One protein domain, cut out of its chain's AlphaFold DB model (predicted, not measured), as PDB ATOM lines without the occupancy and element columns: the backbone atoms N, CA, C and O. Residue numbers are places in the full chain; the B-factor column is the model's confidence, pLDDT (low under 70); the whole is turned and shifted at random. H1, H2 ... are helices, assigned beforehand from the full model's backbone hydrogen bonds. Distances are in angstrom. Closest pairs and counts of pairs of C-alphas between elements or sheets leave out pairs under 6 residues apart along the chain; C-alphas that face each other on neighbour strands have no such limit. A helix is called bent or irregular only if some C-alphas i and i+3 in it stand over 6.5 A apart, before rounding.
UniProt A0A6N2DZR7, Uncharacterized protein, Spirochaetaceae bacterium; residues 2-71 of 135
ATOM      1  N   LEU A   2       2.314  44.287 -39.828       80.31
ATOM      2  CA  LEU A   2       1.620  43.204 -39.100       80.31
ATOM      3  C   LEU A   2       1.226  43.534 -37.646       80.31
ATOM      4  O   LEU A   2       0.090  43.284 -37.266       80.31
ATOM      5  N   GLY A   3       2.115  44.144 -36.854       84.00
ATOM      6  CA  GLY A   3       1.801  44.506 -35.461       84.00
ATOM      7  C   GLY A   3       0.689  45.553 -35.329       84.00
ATOM      8  O   GLY A   3      -0.191  45.408 -34.491       84.00
ATOM      9  N   ALA A   4       0.671  46.570 -36.197       81.69
ATOM     10  CA  ALA A   4      -0.388  47.580 -36.192       81.69
ATOM     11  C   ALA A   4      -1.728  46.972 -36.631       81.69
ATOM     12  O   ALA A   4      -2.744  47.206 -35.986       81.69
ATOM     13  N   THR A   5      -1.728  46.144 -37.680       85.50
ATOM     14  CA  THR A   5      -2.937  45.452 -38.145       85.50
ATOM     15  C   THR A   5      -3.488  44.506 -37.080       85.50
ATOM     16  O   THR A   5      -4.695  44.481 -36.869       85.50
ATOM     17  N   ALA A   6      -2.617  43.782 -36.367       86.94
ATOM     18  CA  ALA A   6      -3.013  42.902 -35.271       86.94
ATOM     19  C   ALA A   6      -3.633  43.683 -34.103       86.94
ATOM     20  O   ALA A   6      -4.689  43.301 -33.611       86.94
ATOM     21  N   VAL A   7      -3.030  44.805 -33.697       88.31
ATOM     22  CA  VAL A   7      -3.567  45.657 -32.622       88.31
ATOM     23  C   VAL A   7      -4.921  46.257 -33.006       88.31
ATOM     24  O   VAL A   7      -5.840  46.237 -32.193       88.31
ATOM     25  N   PHE A   8      -5.079  46.735 -34.245       80.69
ATOM     26  CA  PHE A   8      -6.373  47.229 -34.724       80.69
ATOM     27  C   PHE A   8      -7.427  46.122 -34.780       80.69
ATOM     28  O   PHE A   8      -8.539  46.337 -34.312       80.69
ATOM     29  N   ALA A   9      -7.081  44.940 -35.299       80.69
ATOM     30  CA  ALA A   9      -8.000  43.806 -35.356       80.69
ATOM     31  C   ALA A   9      -8.460  43.385 -33.954       80.69
ATOM     32  O   ALA A   9      -9.657  43.254 -33.719       80.69
ATOM     33  N   LEU A  10      -7.528  43.265 -33.002       85.56
ATOM     34  CA  LEU A  10      -7.846  42.934 -31.612       85.56
ATOM     35  C   LEU A  10      -8.708  44.011 -30.944       85.56
ATOM     36  O   LEU A  10      -9.684  43.681 -30.276       85.56
ATOM     37  N   GLY A  11      -8.382  45.292 -31.143       81.56
ATOM     38  CA  GLY A  11      -9.153  46.403 -30.581       81.56
ATOM     39  C   GLY A  11     -10.588  46.454 -31.109       81.56
ATOM     40  O   GLY A  11     -11.520  46.651 -30.331       81.56
ATOM     41  N   ILE A  12     -10.773  46.211 -32.408       79.69
ATOM     42  CA  ILE A  12     -12.100  46.148 -33.032       79.69
ATOM     43  C   ILE A  12     -12.875  44.946 -32.495       79.69
ATOM     44  O   ILE A  12     -14.015  45.112 -32.080       79.69
ATOM     45  N   SER A  13     -12.262  43.761 -32.406       81.06
ATOM     46  CA  SER A  13     -12.934  42.584 -31.847       81.06
ATOM     47  C   SER A  13     -13.421  42.819 -30.415       81.06
ATOM     48  O   SER A  13     -14.550  42.463 -30.108       81.06
ATOM     49  N   VAL A  14     -12.635  43.461 -29.545       80.00
ATOM     50  CA  VAL A  14     -13.052  43.735 -28.153       80.00
ATOM     51  C   VAL A  14     -14.294  44.630 -28.076       80.00
ATOM     52  O   VAL A  14     -15.131  44.419 -27.202       80.00
ATOM     53  N   VAL A  15     -14.428  45.604 -28.981       75.31
ATOM     54  CA  VAL A  15     -15.600  46.494 -29.047       75.31
ATOM     55  C   VAL A  15     -16.790  45.810 -29.717       75.31
ATOM     56  O   VAL A  15     -17.912  45.956 -29.249       75.31
ATOM     57  N   GLU A  16     -16.560  45.032 -30.773       74.56
ATOM     58  CA  GLU A  16     -17.620  44.355 -31.524       74.56
ATOM     59  C   GLU A  16     -18.195  43.149 -30.774       74.56
ATOM     60  O   GLU A  16     -19.390  42.890 -30.894       74.56
ATOM     61  N   LEU A  17     -17.398  42.426 -29.973       71.44
ATOM     62  CA  LEU A  17     -17.849  41.258 -29.203       71.44
ATOM     63  C   LEU A  17     -19.089  41.544 -28.336       71.44
ATOM     64  O   LEU A  17     -20.046  40.783 -28.430       71.44
ATOM     65  N   PRO A  18     -19.149  42.603 -27.507       66.56
ATOM     66  CA  PRO A  18     -20.365  42.925 -26.762       66.56
ATOM     67  C   PRO A  18     -21.517  43.399 -27.665       66.56
ATOM     68  O   PRO A  18     -22.675  43.173 -27.324       66.56
ATOM     69  N   CYS A  19     -21.236  43.997 -28.827       68.19
ATOM     70  CA  CYS A  19     -22.255  44.466 -29.773       68.19
ATOM     71  C   CYS A  19     -22.905  43.323 -30.584       68.19
ATOM     72  O   CYS A  19     -24.102  43.370 -30.857       68.19
ATOM     73  N   THR A  20     -22.146  42.273 -30.916       70.19
ATOM     74  CA  THR A  20     -22.598  41.066 -31.643       70.19
ATOM     75  C   THR A  20     -23.063  39.958 -30.701       70.19
ATOM     76  O   THR A  20     -24.124  39.372 -30.906       70.19
ATOM     77  N   ALA A  21     -22.303  39.672 -29.642       66.12
ATOM     78  CA  ALA A  21     -22.626  38.625 -28.672       66.12
ATOM     79  C   ALA A  21     -23.608  39.090 -27.587       66.12
ATOM     80  O   ALA A  21     -24.225  38.256 -26.923       66.12
ATOM     81  N   GLY A  22     -23.809  40.400 -27.419       66.62
ATOM     82  CA  GLY A  22     -24.775  40.936 -26.458       66.62
ATOM     83  C   GLY A  22     -26.222  40.634 -26.840       66.62
ATOM     84  O   GLY A  22     -27.025  40.280 -25.979       66.62
ATOM     85  N   PHE A  23     -26.563  40.694 -28.129       69.06
ATOM     86  CA  PHE A  23     -27.942  40.495 -28.582       69.06
ATOM     87  C   PHE A  23     -28.474  39.065 -28.329       69.06
ATOM     88  O   PHE A  23     -29.562  38.934 -27.761       69.06
ATOM     89  N   PRO A  24     -27.724  37.980 -28.626       69.50
ATOM     90  CA  PRO A  24     -28.130  36.619 -28.271       69.50
ATOM     91  C   PRO A  24     -28.217  36.382 -26.751       69.50
ATOM     92  O   PRO A  24     -29.068  35.620 -26.288       69.50
ATOM     93  N   VAL A  25     -27.371  37.048 -25.955       72.19
ATOM     94  CA  VAL A  25     -27.394  36.942 -24.486       72.19
ATOM     95  C   VAL A  25     -28.642  37.616 -23.914       72.19
ATOM     96  O   VAL A  25     -29.352  36.996 -23.130       72.19
ATOM     97  N   ILE A  26     -28.985  38.825 -24.359       73.75
ATOM     98  CA  ILE A  26     -30.209  39.521 -23.922       73.75
ATOM     99  C   ILE A  26     -31.459  38.742 -24.355       73.75
ATOM    100  O   ILE A  26     -32.390  38.560 -23.568       73.75
ATOM    101  N   TRP A  27     -31.466  38.228 -25.587       74.06
ATOM    102  CA  TRP A  27     -32.569  37.419 -26.103       74.06
ATOM    103  C   TRP A  27     -32.752  36.117 -25.315       74.06
ATOM    104  O   TRP A  27     -33.876  35.766 -24.959       74.06
ATOM    105  N   SER A  28     -31.660  35.424 -24.975       73.88
ATOM    106  CA  SER A  28     -31.748  34.177 -24.205       73.88
ATOM    107  C   SER A  28     -32.272  34.382 -22.784       73.88
ATOM    108  O   SER A  28     -33.047  33.553 -22.314       73.88
ATOM    109  N   GLN A  29     -31.950  35.507 -22.136       73.12
ATOM    110  CA  GLN A  29     -32.530  35.886 -20.840       73.12
ATOM    111  C   GLN A  29     -34.049  36.119 -20.935       73.12
ATOM    112  O   GLN A  29     -34.803  35.649 -20.083       73.12
ATOM    113  N   TYR A  30     -34.523  36.776 -22.000       75.38
ATOM    114  CA  TYR A  30     -35.958  36.987 -22.240       75.38
ATOM    115  C   TYR A  30     -36.718  35.678 -22.503       75.38
ATOM    116  O   TYR A  30     -37.799  35.463 -21.955       75.38
ATOM    117  N   VAL A  31     -36.153  34.784 -23.320       75.25
ATOM    118  CA  VAL A  31     -36.775  33.491 -23.654       75.25
ATOM    119  C   VAL A  31     -36.768  32.532 -22.462       75.25
ATOM    120  O   VAL A  31     -37.751  31.818 -22.250       75.25
ATOM    121  N   ALA A  32     -35.716  32.562 -21.637       70.88
ATOM    122  CA  ALA A  32     -35.673  31.826 -20.375       70.88
ATOM    123  C   ALA A  32     -36.773  32.293 -19.401       70.88
ATOM    124  O   ALA A  32     -37.394  31.461 -18.741       70.88
ATOM    125  N   GLY A  33     -37.081  33.595 -19.369       70.06
ATOM    126  CA  GLY A  33     -38.187  34.154 -18.580       70.06
ATOM    127  C   GLY A  33     -39.586  33.707 -19.031       70.06
ATOM    128  O   GLY A  33     -40.512  33.689 -18.225       70.06
ATOM    129  N   LEU A  34     -39.742  33.288 -20.292       72.62
ATOM    130  CA  LEU A  34     -40.993  32.759 -20.856       72.62
ATOM    131  C   LEU A  34     -41.166  31.242 -20.637       72.62
ATOM    132  O   LEU A  34     -42.162  30.671 -21.077       72.62
ATOM    133  N   GLY A  35     -40.212  30.576 -19.974       67.44
ATOM    134  CA  GLY A  35     -40.279  29.141 -19.666       67.44
ATOM    135  C   GLY A  35     -40.030  28.217 -20.864       67.44
ATOM    136  O   GLY A  35     -40.272  27.012 -20.779       67.44
ATOM    137  N   ILE A  36     -39.536  28.751 -21.983       64.06
ATOM    138  CA  ILE A  36     -39.234  27.982 -23.195       64.06
ATOM    139  C   ILE A  36     -37.851  27.335 -23.013       64.06
ATOM    140  O   ILE A  36     -36.829  27.884 -23.418       64.06
ATOM    141  N   ALA A  37     -37.813  26.175 -22.354       66.62
ATOM    142  CA  ALA A  37     -36.585  25.432 -22.071       66.62
ATOM    143  C   ALA A  37     -36.394  24.235 -23.025       66.62
ATOM    144  O   ALA A  37     -37.348  23.543 -23.378       66.62
ATOM    145  N   GLY A  38     -35.142  23.956 -23.412       73.81
ATOM    146  CA  GLY A  38     -34.758  22.728 -24.125       73.81
ATOM    147  C   GLY A  38     -34.520  22.894 -25.632       73.81
ATOM    148  O   GLY A  38     -33.953  23.887 -26.082       73.81
ATOM    149  N   GLY A  39     -34.913  21.892 -26.425       72.44
ATOM    150  CA  GLY A  39     -34.564  21.797 -27.852       72.44
ATOM    151  C   GLY A  39     -35.104  22.938 -28.724       72.44
ATOM    152  O   GLY A  39     -34.429  23.370 -29.656       72.44
ATOM    153  N   THR A  40     -36.276  23.484 -28.389       76.69
ATOM    154  CA  THR A  40     -36.883  24.612 -29.114       76.69
ATOM    155  C   THR A  40     -36.056  25.892 -28.967       76.69
ATOM    156  O   THR A  40     -35.884  26.619 -29.940       76.69
ATOM    157  N   PHE A  41     -35.466  26.136 -27.790       79.12
ATOM    158  CA  PHE A  41     -34.554  27.264 -27.576       79.12
ATOM    159  C   PHE A  41     -33.318  27.160 -28.477       79.12
ATOM    160  O   PHE A  41     -32.986  28.114 -29.176       79.12
ATOM    161  N   ALA A  42     -32.681  25.984 -28.514       79.75
ATOM    162  CA  ALA A  42     -31.515  25.752 -29.362       79.75
ATOM    163  C   ALA A  42     -31.850  25.935 -30.851       79.75
ATOM    164  O   ALA A  42     -31.100  26.591 -31.565       79.75
ATOM    165  N   ALA A  43     -33.005  25.440 -31.308       83.19
ATOM    166  CA  ALA A  43     -33.446  25.605 -32.692       83.19
ATOM    167  C   ALA A  43     -33.667  27.081 -33.077       83.19
ATOM    168  O   ALA A  43     -33.172  27.520 -34.115       83.19
ATOM    169  N   LEU A  44     -34.362  27.863 -32.238       82.62
ATOM    170  CA  LEU A  44     -34.561  29.298 -32.485       82.62
ATOM    171  C   LEU A  44     -33.238  30.074 -32.424       82.62
ATOM    172  O   LEU A  44     -33.023  30.974 -33.233       82.62
ATOM    173  N   PHE A  45     -32.342  29.712 -31.504       82.56
ATOM    174  CA  PHE A  45     -31.029  30.334 -31.373       82.56
ATOM    175  C   PHE A  45     -30.147  30.074 -32.600       82.56
ATOM    176  O   PHE A  45     -29.552  30.999 -33.149       82.56
ATOM    177  N   THR A  46     -30.105  28.829 -33.085       84.25
ATOM    178  CA  THR A  46     -29.378  28.476 -34.310       84.25
ATOM    179  C   THR A  46     -29.972  29.173 -35.529       84.25
ATOM    180  O   THR A  46     -29.217  29.697 -36.346       84.25
ATOM    181  N   LEU A  47     -31.303  29.243 -35.641       87.88
ATOM    182  CA  LEU A  47     -31.962  29.985 -36.716       87.88
ATOM    183  C   LEU A  47     -31.571  31.471 -36.676       87.88
ATOM    184  O   LEU A  47     -31.157  32.021 -37.695       87.88
ATOM    185  N   TYR A  48     -31.627  32.095 -35.499       84.69
ATOM    186  CA  TYR A  48     -31.233  33.488 -35.301       84.69
ATOM    187  C   TYR A  48     -29.777  33.742 -35.727       84.69
ATOM    188  O   TYR A  48     -29.524  34.611 -36.562       84.69
ATOM    189  N   LEU A  49     -28.828  32.942 -35.227       85.94
ATOM    190  CA  LEU A  49     -27.412  33.067 -35.591       85.94
ATOM    191  C   LEU A  49     -27.164  32.806 -37.080       85.94
ATOM    192  O   LEU A  49     -26.334  33.480 -37.684       85.94
ATOM    193  N   SER A  50     -27.889  31.862 -37.689       88.75
ATOM    194  CA  SER A  50     -27.742  31.568 -39.117       88.75
ATOM    195  C   SER A  50     -28.141  32.757 -39.995       88.75
ATOM    196  O   SER A  50     -27.425  33.088 -40.936       88.75
ATOM    197  N   ILE A  51     -29.235  33.447 -39.654       90.00
ATOM    198  CA  ILE A  51     -29.698  34.643 -40.370       90.00
ATOM    199  C   ILE A  51     -28.719  35.797 -40.157       90.00
ATOM    200  O   ILE A  51     -28.382  36.494 -41.113       90.00
ATOM    201  N   TYR A  52     -28.244  35.976 -38.922       85.50
ATOM    202  CA  TYR A  52     -27.257  36.998 -38.586       85.50
ATOM    203  C   TYR A  52     -25.980  36.842 -39.420       85.50
ATOM    204  O   TYR A  52     -25.572  37.770 -40.117       85.50
ATOM    205  N   LEU A  53     -25.405  35.635 -39.429       88.25
ATOM    206  CA  LEU A  53     -24.183  35.338 -40.170       88.25
ATOM    207  C   LEU A  53     -24.384  35.496 -41.683       88.25
ATOM    208  O   LEU A  53     -23.516  36.014 -42.382       88.25
ATOM    209  N   LEU A  54     -25.545  35.082 -42.197       91.31
ATOM    210  CA  LEU A  54     -25.876  35.218 -43.611       91.31
ATOM    211  C   LEU A  54     -25.973  36.691 -44.036       91.31
ATOM    212  O   LEU A  54     -25.447  37.053 -45.087       91.31
ATOM    213  N   LEU A  55     -26.580  37.554 -43.216       90.25
ATOM    214  CA  LEU A  55     -26.617  38.996 -43.468       90.25
ATOM    215  C   LEU A  55     -25.224  39.627 -43.431       90.25
ATOM    216  O   LEU A  55     -24.902  40.427 -44.309       90.25
ATOM    217  N   GLU A  56     -24.394  39.250 -42.461       88.25
ATOM    218  CA  GLU A  56     -23.024  39.751 -42.359       88.25
ATOM    219  C   GLU A  56     -22.210  39.398 -43.613       88.25
ATOM    220  O   GLU A  56     -21.594  40.273 -44.226       88.25
ATOM    221  N   ILE A  57     -22.301  38.145 -44.077       92.00
ATOM    222  CA  ILE A  57     -21.663  37.698 -45.323       92.00
ATOM    223  C   ILE A  57     -22.173  38.512 -46.516       92.00
ATOM    224  O   ILE A  57     -21.366  38.974 -47.323       92.00
ATOM    225  N   ILE A  58     -23.488  38.725 -46.634       94.50
ATOM    226  CA  ILE A  58     -24.069  39.515 -47.730       94.50
ATOM    227  C   ILE A  58     -23.507  40.938 -47.733       94.50
ATOM    228  O   ILE A  58     -23.099  41.423 -48.790       94.50
ATOM    229  N   VAL A  59     -23.453  41.604 -46.578       91.31
ATOM    230  CA  VAL A  59     -22.952  42.983 -46.468       91.31
ATOM    231  C   VAL A  59     -21.467  43.059 -46.817       91.31
ATOM    232  O   VAL A  59     -21.068  43.930 -47.591       91.31
ATOM    233  N   VAL A  60     -20.649  42.133 -46.310       90.75
ATOM    234  CA  VAL A  60     -19.209  42.092 -46.600       90.75
ATOM    235  C   VAL A  60     -18.959  41.829 -48.084       90.75
ATOM    236  O   VAL A  60     -18.183  42.546 -48.717       90.75
ATOM    237  N   VAL A  61     -19.644  40.847 -48.673       92.19
ATOM    238  CA  VAL A  61     -19.519  40.539 -50.105       92.19
ATOM    239  C   VAL A  61     -19.981  41.723 -50.950       92.19
ATOM    240  O   VAL A  61     -19.280  42.105 -51.888       92.19
ATOM    241  N   ALA A  62     -21.106  42.353 -50.605       91.44
ATOM    242  CA  ALA A  62     -21.587  43.547 -51.291       91.44
ATOM    243  C   ALA A  62     -20.562  44.688 -51.222       91.44
ATOM    244  O   ALA A  62     -20.290  45.317 -52.242       91.44
ATOM    245  N   ALA A  63     -19.943  44.918 -50.062       87.31
ATOM    246  CA  ALA A  63     -18.901  45.926 -49.896       87.31
ATOM    247  C   ALA A  63     -17.670  45.633 -50.769       87.31
ATOM    248  O   ALA A  63     -17.174  46.531 -51.449       87.31
ATOM    249  N   VAL A  64     -17.207  44.379 -50.809       88.19
ATOM    250  CA  VAL A  64     -16.063  43.968 -51.641       88.19
ATOM    251  C   VAL A  64     -16.378  44.117 -53.130       88.19
ATOM    252  O   VAL A  64     -15.575  44.678 -53.875       88.19
ATOM    253  N   VAL A  65     -17.555  43.670 -53.575       88.50
ATOM    254  CA  VAL A  65     -17.988  43.808 -54.974       88.50
ATOM    255  C   VAL A  65     -18.135  45.283 -55.347       88.50
ATOM    256  O   VAL A  65     -17.692  45.689 -56.424       88.50
ATOM    257  N   LEU A  66     -18.695  46.106 -54.456       85.19
ATOM    258  CA  LEU A  66     -18.805  47.545 -54.666       85.19
ATOM    259  C   LEU A  66     -17.419  48.193 -54.775       85.19
ATOM    260  O   LEU A  66     -17.222  49.004 -55.670       85.19
ATOM    261  N   MET A  67     -16.448  47.799 -53.945       80.62
ATOM    262  CA  MET A  67     -15.055  48.267 -54.026       80.62
ATOM    263  C   MET A  67     -14.329  47.853 -55.302       80.62
ATOM    264  O   MET A  67     -13.484  48.600 -55.782       80.62
ATOM    265  N   GLN A  68     -14.650  46.693 -55.873       80.81
ATOM    266  CA  GLN A  68     -14.083  46.277 -57.159       80.81
ATOM    267  C   GLN A  68     -14.705  47.033 -58.341       80.81
ATOM    268  O   GLN A  68     -14.037  47.263 -59.347       80.81
ATOM    269  N   ARG A  69     -15.992  47.395 -58.244       74.50
ATOM    270  CA  ARG A  69     -16.759  48.051 -59.319       74.50
ATOM    271  C   ARG A  69     -16.606  49.568 -59.320       74.50
ATOM    272  O   ARG A  69     -16.514  50.168 -60.386       74.50
ATOM    273  N   LEU A  70     -16.603  50.191 -58.145       69.19
ATOM    274  CA  LEU A  70     -16.300  51.605 -57.987       69.19
ATOM    275  C   LEU A  70     -14.789  51.718 -57.837       69.19
ATOM    276  O   LEU A  70     -14.244  51.347 -56.802       69.19
ATOM    277  N   SER A  71     -14.109  52.277 -58.839       64.75
ATOM    278  CA  SER A  71     -12.744  52.772 -58.658       64.75
ATOM    279  C   SER A  71     -12.803  53.953 -57.686       64.75
ATOM    280  O   SER A  71     -12.889  55.115 -58.094       64.75
TER     281      SER A  71
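What this domain is: This is residues 2 to 71 of the 135 residues of an uncharacterized protein of Spirochaetaceae bacterium (UniProt A0A6N2DZR7). What shape does the backbone make? Two long helices, H1 and H2, make a narrow V, joined at its closed end by a tight link, residues 34 to 38. The V opens toward its ends, where residues 2 to 19 and 53 to 71 stand free, and H1 has a kink of 29 degrees near residue 14. What are its make-up and size? The printed part has 70 residues, is all helix with no named strand, and runs H1 then H2. It is flat, spanning 52 by 29 by 15 A, and only just extended, close to loose, with a radius of gyration of the C-alphas of 17.0 A.

Where its parts are: Where is H1? It holds residues 2 to 33, 45.7 A from first to last C-alpha, with C-alpha 2 at (1.620, 43.204, -39.100). It is neither bent nor irregular, but only just: C-alphas 15 and 18 are 6.4 A apart. Where is H2? It holds residues 39 to 69, 44.7 A long, and ends with C-alpha 69 at (-16.759, 48.051, -59.319).

How they stand to each other: How near do H1 and H2 come? They are close but not clearly touching; their closest C-alphas, those of Pro 24 and Phe 45, are 7.6 A apart. How do they run? They run opposite ways at a shallow tilt of 34.8 degrees, only just short of steep. What do the backbones show? Every O i to N i+4 pair in H2 is within hydrogen-bond range; in H1, 23 of 28 are.

The domain as a whole: How far does it reach? The two farthest C-alphas, those of Gly 35 and Ser 71, are 53.3 A apart. Is it unbroken? The printed part has no cut. Where is confidence low? The mean pLDDT of the printed part is 79.6; residues 18 to 19, 21 to 24, 35 to 37 and 70 to 71 are under 70.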